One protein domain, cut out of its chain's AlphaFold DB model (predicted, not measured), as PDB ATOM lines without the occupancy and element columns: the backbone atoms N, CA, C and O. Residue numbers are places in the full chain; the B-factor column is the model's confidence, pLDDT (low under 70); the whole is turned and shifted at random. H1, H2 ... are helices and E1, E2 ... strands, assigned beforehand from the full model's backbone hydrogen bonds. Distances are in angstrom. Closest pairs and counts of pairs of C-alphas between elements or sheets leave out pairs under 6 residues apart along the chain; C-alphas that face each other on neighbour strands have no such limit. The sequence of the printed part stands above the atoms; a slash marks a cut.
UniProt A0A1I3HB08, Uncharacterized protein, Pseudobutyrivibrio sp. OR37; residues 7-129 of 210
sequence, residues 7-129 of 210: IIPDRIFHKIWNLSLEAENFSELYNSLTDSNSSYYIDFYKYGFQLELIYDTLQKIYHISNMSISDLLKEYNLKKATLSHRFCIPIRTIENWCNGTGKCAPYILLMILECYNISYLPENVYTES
ATOM      1  N   ILE A   7      15.228  50.033  36.002       90.88
ATOM      2  CA  ILE A   7      15.226  50.012  37.463       90.88
ATOM      3  C   ILE A   7      13.908  49.403  37.930       90.88
ATOM      4  O   ILE A   7      12.833  49.903  37.597       90.88
ATOM      5  N   ILE A   8      14.004  48.325  38.705       91.12
ATOM      6  CA  ILE A   8      12.879  47.651  39.348       91.12
ATOM      7  C   ILE A   8      12.765  48.159  40.790       91.12
ATOM      8  O   ILE A   8      13.742  48.073  41.539       91.12
ATOM      9  N   PRO A   9      11.578  48.618  41.223       92.88
ATOM     10  CA  PRO A   9      11.340  48.926  42.624       92.88
ATOM     11  C   PRO A   9      11.562  47.732  43.549       92.88
ATOM     12  O   PRO A   9      11.085  46.630  43.264       92.88
ATOM     13  N   ASP A  10      12.196  47.951  44.705       91.75
ATOM     14  CA  ASP A  10      12.534  46.859  45.638       91.75
ATOM     15  C   ASP A  10      11.276  46.097  46.101       91.75
ATOM     16  O   ASP A  10      11.283  44.874  46.241       91.75
ATOM     17  N   ARG A  11      10.141  46.798  46.250       92.19
ATOM     18  CA  ARG A  11       8.841  46.184  46.583       92.19
ATOM     19  C   ARG A  11       8.373  45.191  45.518       92.19
ATOM     20  O   ARG A  11       7.733  44.195  45.851       92.19
ATOM     21  N   ILE A  12       8.628  45.489  44.248       93.00
ATOM     22  CA  ILE A  12       8.250  44.629  43.123       93.00
ATOM     23  C   ILE A  12       9.196  43.447  43.048       93.00
ATOM     24  O   ILE A  12       8.730  42.314  42.972       93.00
ATOM     25  N   PHE A  13      10.498  43.698  43.172       94.38
ATOM     26  CA  PHE A  13      11.492  42.637  43.239       94.38
ATOM     27  C   PHE A  13      11.180  41.632  44.357       94.38
ATOM     28  O   PHE A  13      11.123  40.437  44.098       94.38
ATOM     29  N   HIS A  14      10.874  42.105  45.569       93.69
ATOM     30  CA  HIS A  14      10.494  41.243  46.691       93.69
ATOM     31  C   HIS A  14       9.275  40.361  46.377       93.69
ATOM     32  O   HIS A  14       9.256  39.184  46.726       93.69
ATOM     33  N   LYS A  15       8.255  40.910  45.703       93.62
ATOM     34  CA  LYS A  15       7.090  40.120  45.275       93.62
ATOM     35  C   LYS A  15       7.484  39.024  44.288       93.62
ATOM     36  O   LYS A  15       7.092  37.882  44.485       93.62
ATOM     37  N   ILE A  16       8.262  39.376  43.263       94.94
ATOM     38  CA  ILE A  16       8.728  38.428  42.241       94.94
ATOM     39  C   ILE A  16       9.558  37.319  42.895       94.94
ATOM     40  O   ILE A  16       9.334  36.148  42.617       94.94
ATOM     41  N   TRP A  17      10.472  37.689  43.794       95.50
ATOM     42  CA  TRP A  17      11.350  36.752  44.492       95.50
ATOM     43  C   TRP A  17      10.590  35.786  45.405       95.50
ATOM     44  O   TRP A  17      10.919  34.609  45.471       95.50
ATOM     45  N   ASN A  18       9.561  36.249  46.118       94.06
ATOM     46  CA  ASN A  18       8.772  35.346  46.959       94.06
ATOM     47  C   ASN A  18       7.923  34.393  46.118       94.06
ATOM     48  O   ASN A  18       7.911  33.198  46.391       94.06
ATOM     49  N   LEU A  19       7.287  34.898  45.059       94.56
ATOM     50  CA  LEU A  19       6.515  34.057  44.145       94.56
ATOM     51  C   LEU A  19       7.397  33.026  43.440       94.56
ATOM     52  O   LEU A  19       6.966  31.897  43.234       94.56
ATOM     53  N   SER A  20       8.644  33.371  43.113       95.12
ATOM     54  CA  SER A  20       9.555  32.422  42.472       95.12
ATOM     55  C   SER A  20       9.954  31.263  43.384       95.12
ATOM     56  O   SER A  20      10.271  30.195  42.873       95.12
ATOM     57  N   LEU A  21       9.914  31.449  44.706       93.38
ATOM     58  CA  LEU A  21      10.170  30.395  45.695       93.38
ATOM     59  C   LEU A  21       8.953  29.508  45.970       93.38
ATOM     60  O   LEU A  21       9.123  28.417  46.520       93.38
ATOM     61  N   GLU A  22       7.752  30.017  45.690       93.00
ATOM     62  CA  GLU A  22       6.479  29.310  45.861       93.00
ATOM     63  C   GLU A  22       6.092  28.520  44.607       93.00
ATOM     64  O   GLU A  22       5.509  27.447  44.728       93.00
ATOM     65  N   ALA A  23       6.431  29.032  43.421       92.50
ATOM     66  CA  ALA A  23       6.098  28.409  42.146       92.50
ATOM     67  C   ALA A  23       6.835  27.077  41.937       92.50
ATOM     68  O   ALA A  23       8.047  26.985  42.147       92.50
ATOM     69  N   GLU A  24       6.123  26.062  41.442       91.25
ATOM     70  CA  GLU A  24       6.720  24.759  41.115       91.25
ATOM     71  C   GLU A  24       7.444  24.785  39.766       91.25
ATOM     72  O   GLU A  24       8.421  24.066  39.549       91.25
ATOM     73  N   ASN A  25       6.932  25.600  38.840       94.44
ATOM     74  CA  ASN A  25       7.423  25.701  37.474       94.44
ATOM     75  C   ASN A  25       7.549  27.159  37.032       94.44
ATOM     76  O   ASN A  25       6.759  28.026  37.405       94.44
ATOM     77  N   PHE A  26       8.485  27.416  36.117       94.38
ATOM     78  CA  PHE A  26       8.673  28.754  35.562       94.38
ATOM     79  C   PHE A  26       7.413  29.294  34.857       94.38
ATOM     80  O   PHE A  26       7.088  30.470  34.993       94.38
ATOM     81  N   SER A  27       6.671  28.439  34.146       93.06
ATOM     82  CA  SER A  27       5.431  28.838  33.468       93.06
ATOM     83  C   SER A  27       4.357  29.333  34.441       93.06
ATOM     84  O   SER A  27       3.614  30.254  34.115       93.06
ATOM     85  N   GLU A  28       4.286  28.743  35.637       93.06
ATOM     86  CA  GLU A  28       3.359  29.167  36.689       93.06
ATOM     87  C   GLU A  28       3.733  30.559  37.205       93.06
ATOM     88  O   GLU A  28       2.883  31.450  37.238       93.06
ATOM     89  N   LEU A  29       5.021  30.775  37.502       93.88
ATOM     90  CA  LEU A  29       5.532  32.092  37.880       93.88
ATOM     91  C   LEU A  29       5.214  33.138  36.804       93.88
ATOM     92  O   LEU A  29       4.700  34.208  37.128       93.88
ATOM     93  N   TYR A  30       5.507  32.829  35.539       93.75
ATOM     94  CA  TYR A  30       5.308  33.753  34.426       93.75
ATOM     95  C   TYR A  30       3.840  34.173  34.317       93.75
ATOM     96  O   TYR A  30       3.539  35.360  34.440       93.75
ATOM     97  N   ASN A  31       2.923  33.205  34.219       91.94
ATOM     98  CA  ASN A  31       1.486  33.473  34.120       91.94
ATOM     99  C   ASN A  31       0.967  34.248  35.339       91.94
ATOM    100  O   ASN A  31       0.228  35.218  35.190       91.94
ATOM    101  N   SER A  32       1.423  33.899  36.550       91.62
ATOM    102  CA  SER A  32       1.007  34.587  37.779       91.62
ATOM    103  C   SER A  32       1.346  36.084  37.782       91.62
ATOM    104  O   SER A  32       0.630  36.873  38.401       91.62
ATOM    105  N   LEU A  33       2.411  36.487  37.085       91.38
ATOM    106  CA  LEU A  33       2.893  37.865  37.043       91.38
ATOM    107  C   LEU A  33       2.406  38.629  35.806       91.38
ATOM    108  O   LEU A  33       2.236  39.848  35.887       91.38
ATOM    109  N   THR A  34       2.180  37.947  34.678       89.56
ATOM    110  CA  THR A  34       1.801  38.581  33.404       89.56
ATOM    111  C   THR A  34       0.304  38.579  33.124       89.56
ATOM    112  O   THR A  34      -0.159  39.450  32.387       89.56
ATOM    113  N   ASP A  35      -0.462  37.649  33.694       89.81
ATOM    114  CA  ASP A  35      -1.901  37.581  33.445       89.81
ATOM    115  C   ASP A  35      -2.636  38.689  34.196       89.81
ATOM    116  O   ASP A  35      -2.621  38.740  35.424       89.81
ATOM    117  N   SER A  36      -3.367  39.534  33.467       86.44
ATOM    118  CA  SER A  36      -4.147  40.644  34.040       86.44
ATOM    119  C   SER A  36      -5.213  40.202  35.049       86.44
ATOM    120  O   SER A  36      -5.688  41.013  35.840       86.44
ATOM    121  N   ASN A  37      -5.602  38.926  35.016       84.88
ATOM    122  CA  ASN A  37      -6.580  38.336  35.930       84.88
ATOM    123  C   ASN A  37      -5.947  37.791  37.219       84.88
ATOM    124  O   ASN A  37      -6.668  37.404  38.138       84.88
ATOM    125  N   SER A  38      -4.616  37.727  37.294       86.31
ATOM    126  CA  SER A  38      -3.912  37.258  38.481       86.31
ATOM    127  C   SER A  38      -3.914  38.323  39.577       86.31
ATOM    128  O   SER A  38      -3.695  39.508  39.330       86.31
ATOM    129  N   SER A  39      -4.072  37.885  40.828       83.75
ATOM    130  CA  SER A  39      -3.914  38.738  42.018       83.75
ATOM    131  C   SER A  39      -2.518  39.376  42.102       83.75
ATOM    132  O   SER A  39      -2.337  40.466  42.651       83.75
ATOM    133  N   TYR A  40      -1.520  38.704  41.525       86.75
ATOM    134  CA  TYR A  40      -0.122  39.119  41.546       86.75
ATOM    135  C   TYR A  40       0.323  39.855  40.282       86.75
ATOM    136  O   TYR A  40       1.516  40.113  40.140       86.75
ATOM    137  N   TYR A  41      -0.611  40.231  39.404       88.75
ATOM    138  CA  TYR A  41      -0.316  40.931  38.158       88.75
ATOM    139  C   TYR A  41       0.582  42.159  38.365       88.75
ATOM    140  O   TYR A  41       0.347  43.003  39.242       88.75
ATOM    141  N   ILE A  42       1.606  42.276  37.516       89.81
ATOM    142  CA  ILE A  42       2.513  43.419  37.481       89.81
ATOM    143  C   ILE A  42       2.540  43.983  36.065       89.81
ATOM    144  O   ILE A  42       2.947  43.321  35.114       89.81
ATOM    145  N   ASP A  43       2.182  45.257  35.938       87.69
ATOM    146  CA  ASP A  43       2.384  45.992  34.694       87.69
ATOM    147  C   ASP A  43       3.872  46.353  34.532       87.69
ATOM    148  O   ASP A  43       4.347  47.397  34.989       87.69
ATOM    149  N   PHE A  44       4.626  45.447  33.910       87.69
ATOM    150  CA  PHE A  44       6.051  45.619  33.626       87.69
ATOM    151  C   PHE A  44       6.331  46.727  32.596       87.69
ATOM    152  O   PHE A  44       7.396  47.352  32.646       87.69
ATOM    153  N   TYR A  45       5.380  47.036  31.707       87.50
ATOM    154  CA  TYR A  45       5.545  48.082  30.691       87.50
ATOM    155  C   TYR A  45       5.673  49.468  31.324       87.50
ATOM    156  O   TYR A  45       6.457  50.294  30.852       87.50
ATOM    157  N   LYS A  46       5.003  49.696  32.461       88.44
ATOM    158  CA  LYS A  46       5.158  50.912  33.274       88.44
ATOM    159  C   LYS A  46       6.609  51.181  33.693       88.44
ATOM    160  O   LYS A  46       7.001  52.339  33.828       88.44
ATOM    161  N   TYR A  47       7.408  50.132  33.884       85.31
ATOM    162  CA  TYR A  47       8.815  50.230  34.294       85.31
ATOM    163  C   TYR A  47       9.786  50.213  33.103       85.31
ATOM    164  O   TYR A  47      10.999  50.257  33.292       85.31
ATOM    165  N   GLY A  48       9.268  50.200  31.871       83.44
ATOM    166  CA  GLY A  48      10.072  50.232  30.652       83.44
ATOM    167  C   GLY A  48      10.634  48.876  30.231       83.44
ATOM    168  O   GLY A  48      11.586  48.846  29.454       83.44
ATOM    169  N   PHE A  49      10.066  47.774  30.725       86.44
ATOM    170  CA  PHE A  49      10.417  46.440  30.250       86.44
ATOM    171  C   PHE A  49       9.808  46.144  28.878       86.44
ATOM    172  O   PHE A  49       8.667  46.502  28.590       86.44
ATOM    173  N   GLN A  50      10.581  45.441  28.054       88.25
ATOM    174  CA  GLN A  50      10.115  44.797  26.826       88.25
ATOM    175  C   GLN A  50       9.808  43.325  27.107       88.25
ATOM    176  O   GLN A  50      10.414  42.749  28.004       88.25
ATOM    177  N   LEU A  51       8.914  42.713  26.327       87.06
ATOM    178  CA  LEU A  51       8.437  41.343  26.559       87.06
ATOM    179  C   LEU A  51       9.573  40.313  26.707       87.06
ATOM    180  O   LEU A  51       9.566  39.534  27.654       87.06
ATOM    181  N   GLU A  52      10.571  40.358  25.823       88.38
ATOM    182  CA  GLU A  52      11.747  39.472  25.874       88.38
ATOM    183  C   GLU A  52      12.529  39.647  27.183       88.38
ATOM    184  O   GLU A  52      12.842  38.682  27.871       88.38
ATOM    185  N   LEU A  53      12.743  40.896  27.603       90.81
ATOM    186  CA  LEU A  53      13.442  41.189  28.848       90.81
ATOM    187  C   LEU A  53      12.629  40.786  30.090       90.81
ATOM    188  O   LEU A  53      13.215  40.412  31.105       90.81
ATOM    189  N   ILE A  54      11.292  40.846  30.040       91.94
ATOM    190  CA  ILE A  54      10.429  40.318  31.117       91.94
ATOM    191  C   ILE A  54      10.675  38.820  31.263       91.94
ATOM    192  O   ILE A  54      10.908  38.339  32.367       91.94
ATOM    193  N   TYR A  55      10.666  38.088  30.151       94.00
ATOM    194  CA  TYR A  55      10.926  36.656  30.170       94.00
ATOM    195  C   TYR A  55      12.307  36.348  30.766       94.00
ATOM    196  O   TYR A  55      12.394  35.612  31.748       94.00
ATOM    197  N   ASP A  56      13.362  36.994  30.262       93.88
ATOM    198  CA  ASP A  56      14.739  36.774  30.719       93.88
ATOM    199  C   ASP A  56      14.938  37.138  32.196       93.88
ATOM    200  O   ASP A  56      15.621  36.426  32.940       93.88
ATOM    201  N   THR A  57      14.341  38.245  32.655       93.94
ATOM    202  CA  THR A  57      14.410  38.649  34.069       93.94
ATOM    203  C   THR A  57      13.760  37.623  34.976       93.94
ATOM    204  O   THR A  57      14.387  37.184  35.942       93.94
ATOM    205  N   LEU A  58      12.522  37.233  34.674       95.44
ATOM    206  CA  LEU A  58      11.783  36.277  35.488       95.44
ATOM    207  C   LEU A  58      12.458  34.908  35.465       95.44
ATOM    208  O   LEU A  58      12.571  34.276  36.512       95.44
ATOM    209  N   GLN A  59      12.952  34.471  34.306       95.56
ATOM    210  CA  GLN A  59      13.634  33.188  34.169       95.56
ATOM    211  C   GLN A  59      14.913  33.157  35.001       95.56
ATOM    212  O   GLN A  59      15.159  32.189  35.723       95.56
ATOM    213  N   LYS A  60      15.710  34.230  34.956       95.06
ATOM    214  CA  LYS A  60      16.952  34.321  35.727       95.06
ATOM    215  C   LYS A  60      16.694  34.383  37.232       95.06
ATOM    216  O   LYS A  60      17.370  33.683  37.985       95.06
ATOM    217  N   ILE A  61      15.697  35.156  37.668       95.69
ATOM    218  CA  ILE A  61      15.288  35.203  39.080       95.69
ATOM    219  C   ILE A  61      14.807  33.821  39.535       95.69
ATOM    220  O   ILE A  61      15.264  33.324  40.563       95.69
ATOM    221  N   TYR A  62      13.942  33.170  38.755       96.12
ATOM    222  CA  TYR A  62      13.430  31.838  39.066       96.12
ATOM    223  C   TYR A  62      14.552  30.808  39.196       96.12
ATOM    224  O   TYR A  62      14.625  30.116  40.211       96.12
ATOM    225  N   HIS A  63      15.462  30.768  38.220       95.06
ATOM    226  CA  HIS A  63      16.611  29.866  38.217       95.06
ATOM    227  C   HIS A  63      17.480  30.046  39.465       95.06
ATOM    228  O   HIS A  63      17.776  29.078  40.158       95.06
ATOM    229  N   ILE A  64      17.855  31.287  39.784       94.94
ATOM    230  CA  ILE A  64      18.739  31.565  40.920       94.94
ATOM    231  C   ILE A  64      18.032  31.337  42.262       94.94
ATOM    232  O   ILE A  64      18.633  30.775  43.173       94.94
ATOM    233  N   SER A  65      16.766  31.736  42.401       94.25
ATOM    234  CA  SER A  65      16.016  31.579  43.659       94.25
ATOM    235  C   SER A  65      15.765  30.114  44.039       94.25
ATOM    236  O   SER A  65      15.719  29.799  45.229       94.25
ATOM    237  N   ASN A  66      15.666  29.222  43.048       92.69
ATOM    238  CA  ASN A  66      15.475  27.783  43.246       92.69
ATOM    239  C   ASN A  66      16.773  26.968  43.161       92.69
ATOM    240  O   ASN A  66      16.750  25.747  43.322       92.69
ATOM    241  N   MET A  67      17.916  27.619  42.938       92.38
ATOM    242  CA  MET A  67      19.212  26.952  42.905       92.38
ATOM    243  C   MET A  67      19.572  26.405  44.289       92.38
ATOM    244  O   MET A  67      19.514  27.111  45.301       92.38
ATOM    245  N   SER A  68      19.993  25.140  44.346       92.75
ATOM    246  CA  SER A  68      20.482  24.566  45.597       92.75
ATOM    247  C   SER A  68      21.804  25.226  46.004       92.75
ATOM    248  O   SER A  68      22.632  25.575  45.162       92.75
ATOM    249  N   ILE A  69      22.065  25.347  47.310       94.56
ATOM    250  CA  ILE A  69      23.361  25.866  47.786       94.56
ATOM    251  C   ILE A  69      24.518  24.982  47.299       94.56
ATOM    252  O   ILE A  69      25.613  25.479  47.060       94.56
ATOM    253  N   SER A  70      24.290  23.678  47.124       94.75
ATOM    254  CA  SER A  70      25.294  22.764  46.571       94.75
ATOM    255  C   SER A  70      25.677  23.140  45.138       94.75
ATOM    256  O   SER A  70      26.864  23.210  44.822       94.75
ATOM    257  N   ASP A  71      24.686  23.425  44.294       94.62
ATOM    258  CA  ASP A  71      24.907  23.780  42.892       94.62
ATOM    259  C   ASP A  71      25.495  25.182  42.767       94.62
ATOM    260  O   ASP A  71      26.469  25.358  42.043       94.62
ATOM    261  N   LEU A  72      25.030  26.133  43.582       94.69
ATOM    262  CA  LEU A  72      25.614  27.471  43.671       94.69
ATOM    263  C   LEU A  72      27.106  27.406  44.024       94.69
ATOM    264  O   LEU A  72      27.935  28.063  43.396       94.69
ATOM    265  N   LEU A  73      27.484  26.591  45.012       94.56
ATOM    266  CA  LEU A  73      28.892  26.438  45.380       94.56
ATOM    267  C   LEU A  73      29.733  25.861  44.234       94.56
ATOM    268  O   LEU A  73      30.869  26.291  44.041       94.56
ATOM    269  N   LYS A  74      29.190  24.906  43.472       94.62
ATOM    270  CA  LYS A  74      29.883  24.305  42.324       94.62
ATOM    271  C   LYS A  74      30.008  25.283  41.158       94.62
ATOM    272  O   LYS A  74      31.101  25.427  40.622       94.62
ATOM    273  N   GLU A  75      28.919  25.952  40.794       94.62
ATOM    274  CA  GLU A  75      28.848  26.870  39.652       94.62
ATOM    275  C   GLU A  75      29.798  28.059  39.823       94.62
ATOM    276  O   GLU A  75      30.521  28.418  38.897       94.62
ATOM    277  N   TYR A  76      29.871  28.612  41.037       93.06
ATOM    278  CA  TYR A  76      30.700  29.782  41.343       93.06
ATOM    279  C   TYR A  76      32.042  29.433  42.005       93.06
ATOM    280  O   TYR A  76      32.737  30.324  42.495       93.06
ATOM    281  N   ASN A  77      32.424  28.149  42.020       94.06
ATOM    282  CA  ASN A  77      33.669  27.641  42.612       94.06
ATOM    283  C   ASN A  77      33.916  28.153  44.049       94.06
ATOM    284  O   ASN A  77      35.020  28.556  44.432       94.06
ATOM    285  N   LEU A  78      32.858  28.163  44.856       94.38
ATOM    286  CA  LEU A  78      32.889  28.599  46.244       94.38
ATOM    287  C   LEU A  78      33.084  27.395  47.171       94.38
ATOM    288  O   LEU A  78      32.545  26.308  46.963       94.38
ATOM    289  N   LYS A  79      33.837  27.593  48.257       95.31
ATOM    290  CA  LYS A  79      34.033  26.561  49.285       95.31
ATOM    291  C   LYS A  79      33.053  26.763  50.438       95.31
ATOM    292  O   LYS A  79      32.838  27.885  50.892       95.31
ATOM    293  N   LYS A  80      32.548  25.654  50.993       96.19
ATOM    294  CA  LYS A  80      31.684  25.647  52.192       96.19
ATOM    295  C   LYS A  80      32.328  26.390  53.370       96.19
ATOM    296  O   LYS A  80      31.676  27.204  54.013       96.19
ATOM    297  N   ALA A  81      33.624  26.161  53.603       95.56
ATOM    298  CA  ALA A  81      34.388  26.843  54.647       95.56
ATOM    299  C   ALA A  81      34.404  28.368  54.451       95.56
ATOM    300  O   ALA A  81      34.211  29.112  55.408       95.56
ATOM    301  N   THR A  82      34.550  28.849  53.212       94.69
ATOM    302  CA  THR A  82      34.536  30.288  52.918       94.69
ATOM    303  C   THR A  82      33.196  30.918  53.292       94.69
ATOM    304  O   THR A  82      33.183  31.976  53.916       94.69
ATOM    305  N   LEU A  83      32.071  30.259  52.982       94.81
ATOM    306  CA  LEU A  83      30.756  30.724  53.434       94.81
ATOM    307  C   LEU A  83      30.644  30.713  54.962       94.81
ATOM    308  O   LEU A  83      30.161  31.685  55.536       94.81
ATOM    309  N   SER A  84      31.130  29.654  55.616       96.62
ATOM    310  CA  SER A  84      31.080  29.528  57.077       96.62
ATOM    311  C   SER A  84      31.795  30.683  57.771       96.62
ATOM    312  O   SER A  84      31.202  31.358  58.610       96.62
ATOM    313  N   HIS A  85      33.036  30.961  57.367       95.44
ATOM    314  CA  HIS A  85      33.833  32.029  57.962       95.44
ATOM    315  C   HIS A  85      33.298  33.416  57.604       95.44
ATOM    316  O   HIS A  85      33.266  34.295  58.460       95.44
ATOM    317  N   ARG A  86      32.857  33.627  56.356       95.19
ATOM    318  CA  ARG A  86      32.433  34.952  55.884       95.19
ATOM    319  C   ARG A  86      31.094  35.399  56.463       95.19
ATOM    320  O   ARG A  86      30.932  36.584  56.727       95.19
ATOM    321  N   PHE A  87      30.150  34.476  56.622       95.25
ATOM    322  CA  PHE A  87      28.805  34.771  57.126       95.25
ATOM    323  C   PHE A  87      28.610  34.365  58.589       95.25
ATOM    324  O   PHE A  87      27.508  34.513  59.110       95.25
ATOM    325  N   CYS A  88      29.652  33.840  59.240       96.31
ATOM    326  CA  CYS A  88      29.592  33.310  60.604       96.31
ATOM    327  C   CYS A  88      28.489  32.250  60.780       96.31
ATOM    328  O   CYS A  88      27.859  32.145  61.831       96.31
ATOM    329  N   ILE A  89      28.249  31.456  59.735       95.88
ATOM    330  CA  ILE A  89      27.277  30.363  59.750       95.88
ATOM    331  C   ILE A  89      28.032  29.080  60.114       95.88
ATOM    332  O   ILE A  89      29.053  28.786  59.481       95.88
ATOM    333  N   PRO A  90      27.559  28.278  61.085       97.06
ATOM    334  CA  PRO A  90      28.189  27.003  61.400       97.06
ATOM    335  C   PRO A  90      28.313  26.111  60.160       97.06
ATOM    336  O   PRO A  90      27.355  25.951  59.400       97.06
ATOM    337  N   ILE A  91      29.480  25.488  59.968       96.75
ATOM    338  CA  ILE A  91      29.747  24.646  58.790       96.75
ATOM    339  C   ILE A  91      28.700  23.536  58.622       96.75
ATOM    340  O   ILE A  91      28.235  23.286  57.511       96.75
ATOM    341  N   ARG A  92      28.233  22.957  59.736       96.62
ATOM    342  CA  ARG A  92      27.191  21.923  59.760       96.62
ATOM    343  C   ARG A  92      25.867  22.405  59.158       96.62
ATOM    344  O   ARG A  92      25.173  21.629  58.507       96.62
ATOM    345  N   THR A  93      25.525  23.680  59.343       96.75
ATOM    346  CA  THR A  93      24.325  24.299  58.761       96.75
ATOM    347  C   THR A  93      24.457  24.420  57.247       96.75
ATOM    348  O   THR A  93      23.535  24.057  56.523       96.75
ATOM    349  N   ILE A  94      25.624  24.848  56.757       96.00
ATOM    350  CA  ILE A  94      25.900  24.919  55.315       96.00
ATOM    351  C   ILE A  94      25.861  23.518  54.696       96.00
ATOM    352  O   ILE A  94      25.291  23.331  53.627       96.00
ATOM    353  N   GLU A  95      26.408  22.510  55.376       96.19
ATOM    354  CA  GLU A  95      26.309  21.117  54.932       96.19
ATOM    355  C   GLU A  95      24.866  20.620  54.877       96.19
ATOM    356  O   GLU A  95      24.500  19.957  53.910       96.19
ATOM    357  N   ASN A  96      24.032  20.965  55.863       96.38
ATOM    358  CA  ASN A  96      22.604  20.646  55.828       96.38
ATOM    359  C   ASN A  96      21.907  21.287  54.622       96.38
ATOM    360  O   ASN A  96      21.105  20.625  53.966       96.38
ATOM    361  N   TRP A  97      22.247  22.536  54.287       95.94
ATOM    362  CA  TRP A  97      21.739  23.191  53.079       95.94
ATOM    363  C   TRP A  97      22.203  22.501  51.797       95.94
ATOM    364  O   TRP A  97      21.414  22.339  50.872       95.94
ATOM    365  N   CYS A  98      23.460  22.056  51.733       94.38
ATOM    366  CA  CYS A  98      23.970  21.314  50.579       94.38
ATOM    367  C   CYS A  98      23.332  19.927  50.427       94.38
ATOM    368  O   CYS A  98      23.167  19.460  49.305       94.38
ATOM    369  N   ASN A  99      23.006  19.268  51.540       93.00
ATOM    370  CA  ASN A  99      22.438  17.919  51.556       93.00
ATOM    371  C   ASN A  99      20.904  17.916  51.441       93.00
ATOM    372  O   ASN A  99      20.301  16.847  51.426       93.00
ATOM    373  N   GLY A 100      20.265  19.091  51.413       88.94
ATOM    374  CA  GLY A 100      18.808  19.229  51.348       88.94
ATOM    375  C   GLY A 100      18.072  18.878  52.647       88.94
ATOM    376  O   GLY A 100      16.847  18.901  52.673       88.94
ATOM    377  N   THR A 101      18.785  18.589  53.742       90.06
ATOM    378  CA  THR A 101      18.175  18.318  55.058       90.06
ATOM    379  C   THR A 101      17.676  19.593  55.741       90.06
ATOM    380  O   THR A 101      16.892  19.520  56.685       90.06
ATOM    381  N   GLY A 102      18.103  20.766  55.267       87.44
ATOM    382  CA  GLY A 102      17.555  22.065  55.649       87.44
ATOM    383  C   GLY A 102      17.524  23.029  54.464       87.44
ATOM    384  O   GLY A 102      18.342  22.923  53.553       87.44
ATOM    385  N   LYS A 103      16.599  23.996  54.482       89.00
ATOM    386  CA  LYS A 103      16.496  25.038  53.446       89.00
ATOM    387  C   LYS A 103      17.290  26.279  53.864       89.00
ATOM    388  O   LYS A 103      17.194  26.724  55.009       89.00
ATOM    389  N   CYS A 104      18.073  26.834  52.941       93.25
ATOM    390  CA  CYS A 104      18.691  28.143  53.137       93.25
ATOM    391  C   CYS A 104      17.598  29.215  53.132       93.25
ATOM    392  O   CYS A 104      16.707  29.191  52.280       93.25
ATOM    393  N   ALA A 105      17.645  30.145  54.085       93.12
ATOM    394  CA  ALA A 105      16.664  31.217  54.119       93.12
ATOM    395  C   ALA A 105      16.840  32.134  52.886       93.12
ATOM    396  O   ALA A 105      17.976  32.482  52.553       93.12
ATOM    397  N   PRO A 106      15.755  32.580  52.229       92.88
ATOM    398  CA  PRO A 106      15.844  33.323  50.967       92.88
ATOM    399  C   PRO A 106      16.699  34.592  51.018       92.88
ATOM    400  O   PRO A 106      17.441  34.892  50.086       92.88
ATOM    401  N   TYR A 107      16.631  35.329  52.126       92.75
ATOM    402  CA  TYR A 107      17.424  36.541  52.307       92.75
ATOM    403  C   TYR A 107      18.921  36.237  52.474       92.75
ATOM    404  O   TYR A 107      19.749  37.028  52.032       92.75
ATOM    405  N   ILE A 108      19.286  35.087  53.058       94.44
ATOM    406  CA  ILE A 108      20.689  34.657  53.170       94.44
ATOM    407  C   ILE A 108      21.233  34.347  51.778       94.44
ATOM    408  O   ILE A 108      22.342  34.766  51.455       94.44
ATOM    409  N   LEU A 109      20.445  33.668  50.936       94.81
ATOM    410  CA  LEU A 109      20.811  33.422  49.542       94.81
ATOM    411  C   LEU A 109      21.086  34.742  48.807       94.81
ATOM    412  O   LEU A 109      22.157  34.894  48.225       94.81
ATOM    413  N   LEU A 110      20.189  35.728  48.911       94.19
ATOM    414  CA  LEU A 110      20.404  37.064  48.340       94.19
ATOM    415  C   LEU A 110      21.668  37.748  48.880       94.19
ATOM    416  O   LEU A 110      22.446  38.294  48.101       94.19
ATOM    417  N   MET A 111      21.920  37.678  50.190       94.00
ATOM    418  CA  MET A 111      23.142  38.230  50.787       94.00
ATOM    419  C   MET A 111      24.411  37.564  50.249       94.00
ATOM    420  O   MET A 111      25.409  38.246  50.018       94.00
ATOM    421  N   ILE A 112      24.389  36.244  50.045       94.44
ATOM    422  CA  ILE A 112      25.502  35.506  49.437       94.44
ATOM    423  C   ILE A 112      25.719  35.991  48.005       94.44
ATOM    424  O   ILE A 112      26.844  36.345  47.655       94.44
ATOM    425  N   LEU A 113      24.653  36.063  47.206       94.31
ATOM    426  CA  LEU A 113      24.724  36.514  45.816       94.31
ATOM    427  C   LEU A 113      25.319  37.924  45.720       94.31
ATOM    428  O   LEU A 113      26.270  38.133  44.970       94.31
ATOM    429  N   GLU A 114      24.840  38.867  46.534       92.75
ATOM    430  CA  GLU A 114      25.392  40.226  46.567       92.75
ATOM    431  C   GLU A 114      26.852  40.257  47.034       92.75
ATOM    432  O   GLU A 114      27.675  40.944  46.435       92.75
ATOM    433  N   CYS A 115      27.210  39.506  48.079       93.19
ATOM    434  CA  CYS A 115      28.567  39.521  48.631       93.19
ATOM    435  C   CYS A 115      29.622  39.002  47.642       93.19
ATOM    436  O   CYS A 115      30.776  39.434  47.703       93.19
ATOM    437  N   TYR A 116      29.247  38.076  46.758       92.56
ATOM    438  CA  TYR A 116      30.125  37.525  45.721       92.56
ATOM    439  C   TYR A 116      29.899  38.148  44.337       92.56
ATOM    440  O   TYR A 116      30.498  37.688  43.369       92.56
ATOM    441  N   ASN A 117      29.082  39.204  44.234       91.12
ATOM    442  CA  ASN A 117      28.704  39.849  42.971       91.12
ATOM    443  C   ASN A 117      28.140  38.867  41.929       91.12
ATOM    444  O   ASN A 117      28.367  39.013  40.726       91.12
ATOM    445  N   ILE A 118      27.409  37.855  42.391       92.75
ATOM    446  CA  ILE A 118      26.741  36.893  41.523       92.75
ATOM    447  C   ILE A 118      25.482  37.553  40.966       92.75
ATOM    448  O   ILE A 118      24.608  38.023  41.696       92.75
ATOM    449  N   SER A 119      25.399  37.595  39.641       91.19
ATOM    450  CA  SER A 119      24.320  38.265  38.930       91.19
ATOM    451  C   SER A 119      23.038  37.428  38.955       91.19
ATOM    452  O   SER A 119      22.950  36.398  38.292       91.19
ATOM    453  N   TYR A 120      22.018  37.915  39.659       92.50
ATOM    454  CA  TYR A 120      20.667  37.338  39.675       92.50
ATOM    455  C   TYR A 120      19.659  38.101  38.797       92.50
ATOM    456  O   TYR A 120      18.491  37.731  38.720       92.50
ATOM    457  N   LEU A 121      20.115  39.150  38.102       92.50
ATOM    458  CA  LEU A 121      19.339  39.944  37.145       92.50
ATOM    459  C   LEU A 121      20.054  39.992  35.784       92.50
ATOM    460  O   LEU A 121      21.277  39.854  35.738       92.50
ATOM    461  N   PRO A 122      19.340  40.136  34.658       90.38
ATOM    462  CA  PRO A 122      19.946  40.343  33.346       90.38
ATOM    463  C   PRO A 122      20.821  41.597  33.286       90.38
ATOM    464  O   PRO A 122      20.727  42.499  34.121       90.38
ATOM    465  N   GLU A 123      21.664  41.665  32.260       85.06
ATOM    466  CA  GLU A 123      22.481  42.847  32.005       85.06
ATOM    467  C   GLU A 123      21.585  44.083  31.801       85.06
ATOM    468  O   GLU A 123      20.603  44.041  31.060       85.06
ATOM    469  N   ASN A 124      21.943  45.204  32.435       85.75
ATOM    470  CA  ASN A 124      21.199  46.474  32.432       85.75
ATOM    471  C   ASN A 124      19.892  46.503  33.253       85.75
ATOM    472  O   ASN A 124      19.169  47.502  33.186       85.75
ATOM    473  N   VAL A 125      19.594  45.472  34.052       89.81
ATOM    474  CA  VAL A 125      18.464  45.475  34.995       89.81
ATOM    475  C   VAL A 125      18.980  45.560  36.425       89.81
ATOM    476  O   VAL A 125      19.804  44.753  36.850       89.81
ATOM    477  N   TYR A 126      18.467  46.526  37.183       90.12
ATOM    478  CA  TYR A 126      18.890  46.787  38.556       90.12
ATOM    479  C   TYR A 126      17.686  46.926  39.477       90.12
ATOM    480  O   TYR A 126      16.634  47.411  39.065       90.12
ATOM    481  N   THR A 127      17.849  46.562  40.746       90.12
ATOM    482  CA  THR A 127      16.923  47.004  41.790       90.12
ATOM    483  C   THR A 127      17.242  48.445  42.202       90.12
ATOM    484  O   THR A 127      18.365  48.927  42.006       90.12
ATOM    485  N   GLU A 128      16.273  49.154  42.778       87.62
ATOM    486  CA  GLU A 128      16.473  50.513  43.309       87.62
ATOM    487  C   GLU A 128      17.651  50.584  44.293       87.62
ATOM    488  O   GLU A 128      18.485  51.501  44.228       87.62
ATOM    489  N   SER A 129      17.752  49.591  45.177       84.88
ATOM    490  CA  SER A 129      18.834  49.457  46.154       84.88
ATOM    491  C   SER A 129      20.206  49.230  45.509       84.88
ATOM    492  O   SER A 129      21.174  49.898  45.896       84.88
TER     493      SER A 129
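What this domain is: This is residues 7 to 129 of the 210 residues of an uncharacterized protein of Pseudobutyrivibrio sp. OR37 (UniProt A0A1I3HB08). Two clusters of short, crossed helices sit at opposite ends of an elongated body: H1, H2 and H3 make one, H4, H5 and H6 the other, with H7 between them. After H7 the backbone returns to the first cluster, where the short strand E1 lies alongside residues 7 to 8. The printed part has 123 residues, with seven named helices followed by one named strand, in the order H1 H2 H3 H4 H5 H6 H7 E1; its class is mostly helix. It is compact by its radius of gyration of the C-alphas, 15.5 A, and spans 45 by 27 by 22 A.

Where its parts are: H1 is residues 10 to 22, 18.6 A long, and begins at C-alpha 10 at (12.534, 46.859, 45.638). H2 is residues 26 to 34, 12.2 A. H3, residues 51 to 65, is the longest helix at 21.1 A, ending at C-alpha 65 at (16.016, 31.579, 43.659). H4 is residues 69 to 75, H5 residues 80 to 87 and H6 residues 91 to 98. H7 is residues 106 to 115, 14.3 A. E1 is residues 125 to 127, 7.1 A, ending at C-alpha 127 at (16.923, 47.004, 41.790).

How they stand to each other: H1 and H2 form a helical hairpin and touch, closest at the C-alphas of Ser 20 and Leu 29, 6.1 A; they run opposite ways at a tilt of 37 degrees, only just steep. H1 touches H3 with residues 16 to 21 alone, closest at the C-alphas of Ser 20 and Tyr 62, 5.2 A, at a steep tilt of 62 degrees. H2 touches H3, closest at the C-alphas of Phe 26 and Tyr 62, 6.7 A. H7 and H3 are close but not clearly touching, with the C-alphas of Ser 65 and Pro 106 7.5 A apart. H7 is near H1 and near H5. H6 touches H5, closest at the C-alphas of Ser 84 and Ile 91, 5.3 A, and H4, closest at those of Ser 70 and Cys 98, 4.5 A. E1 pairs with no named strand, but its residues 126 to 127 pair in parallel with residues 7 to 8. In H1 to H7 every O i to N i+4 pair is within hydrogen-bond range.

The domain as a whole: The C-alphas farthest apart, those of Asn 37 and Ala 81, are 46.5 A apart. The link from H2 to H3, residues 35 to 50, is long. The printed part has no cut, and no printed residue has a pLDDT under 70; the mean of the printed part is 92.4.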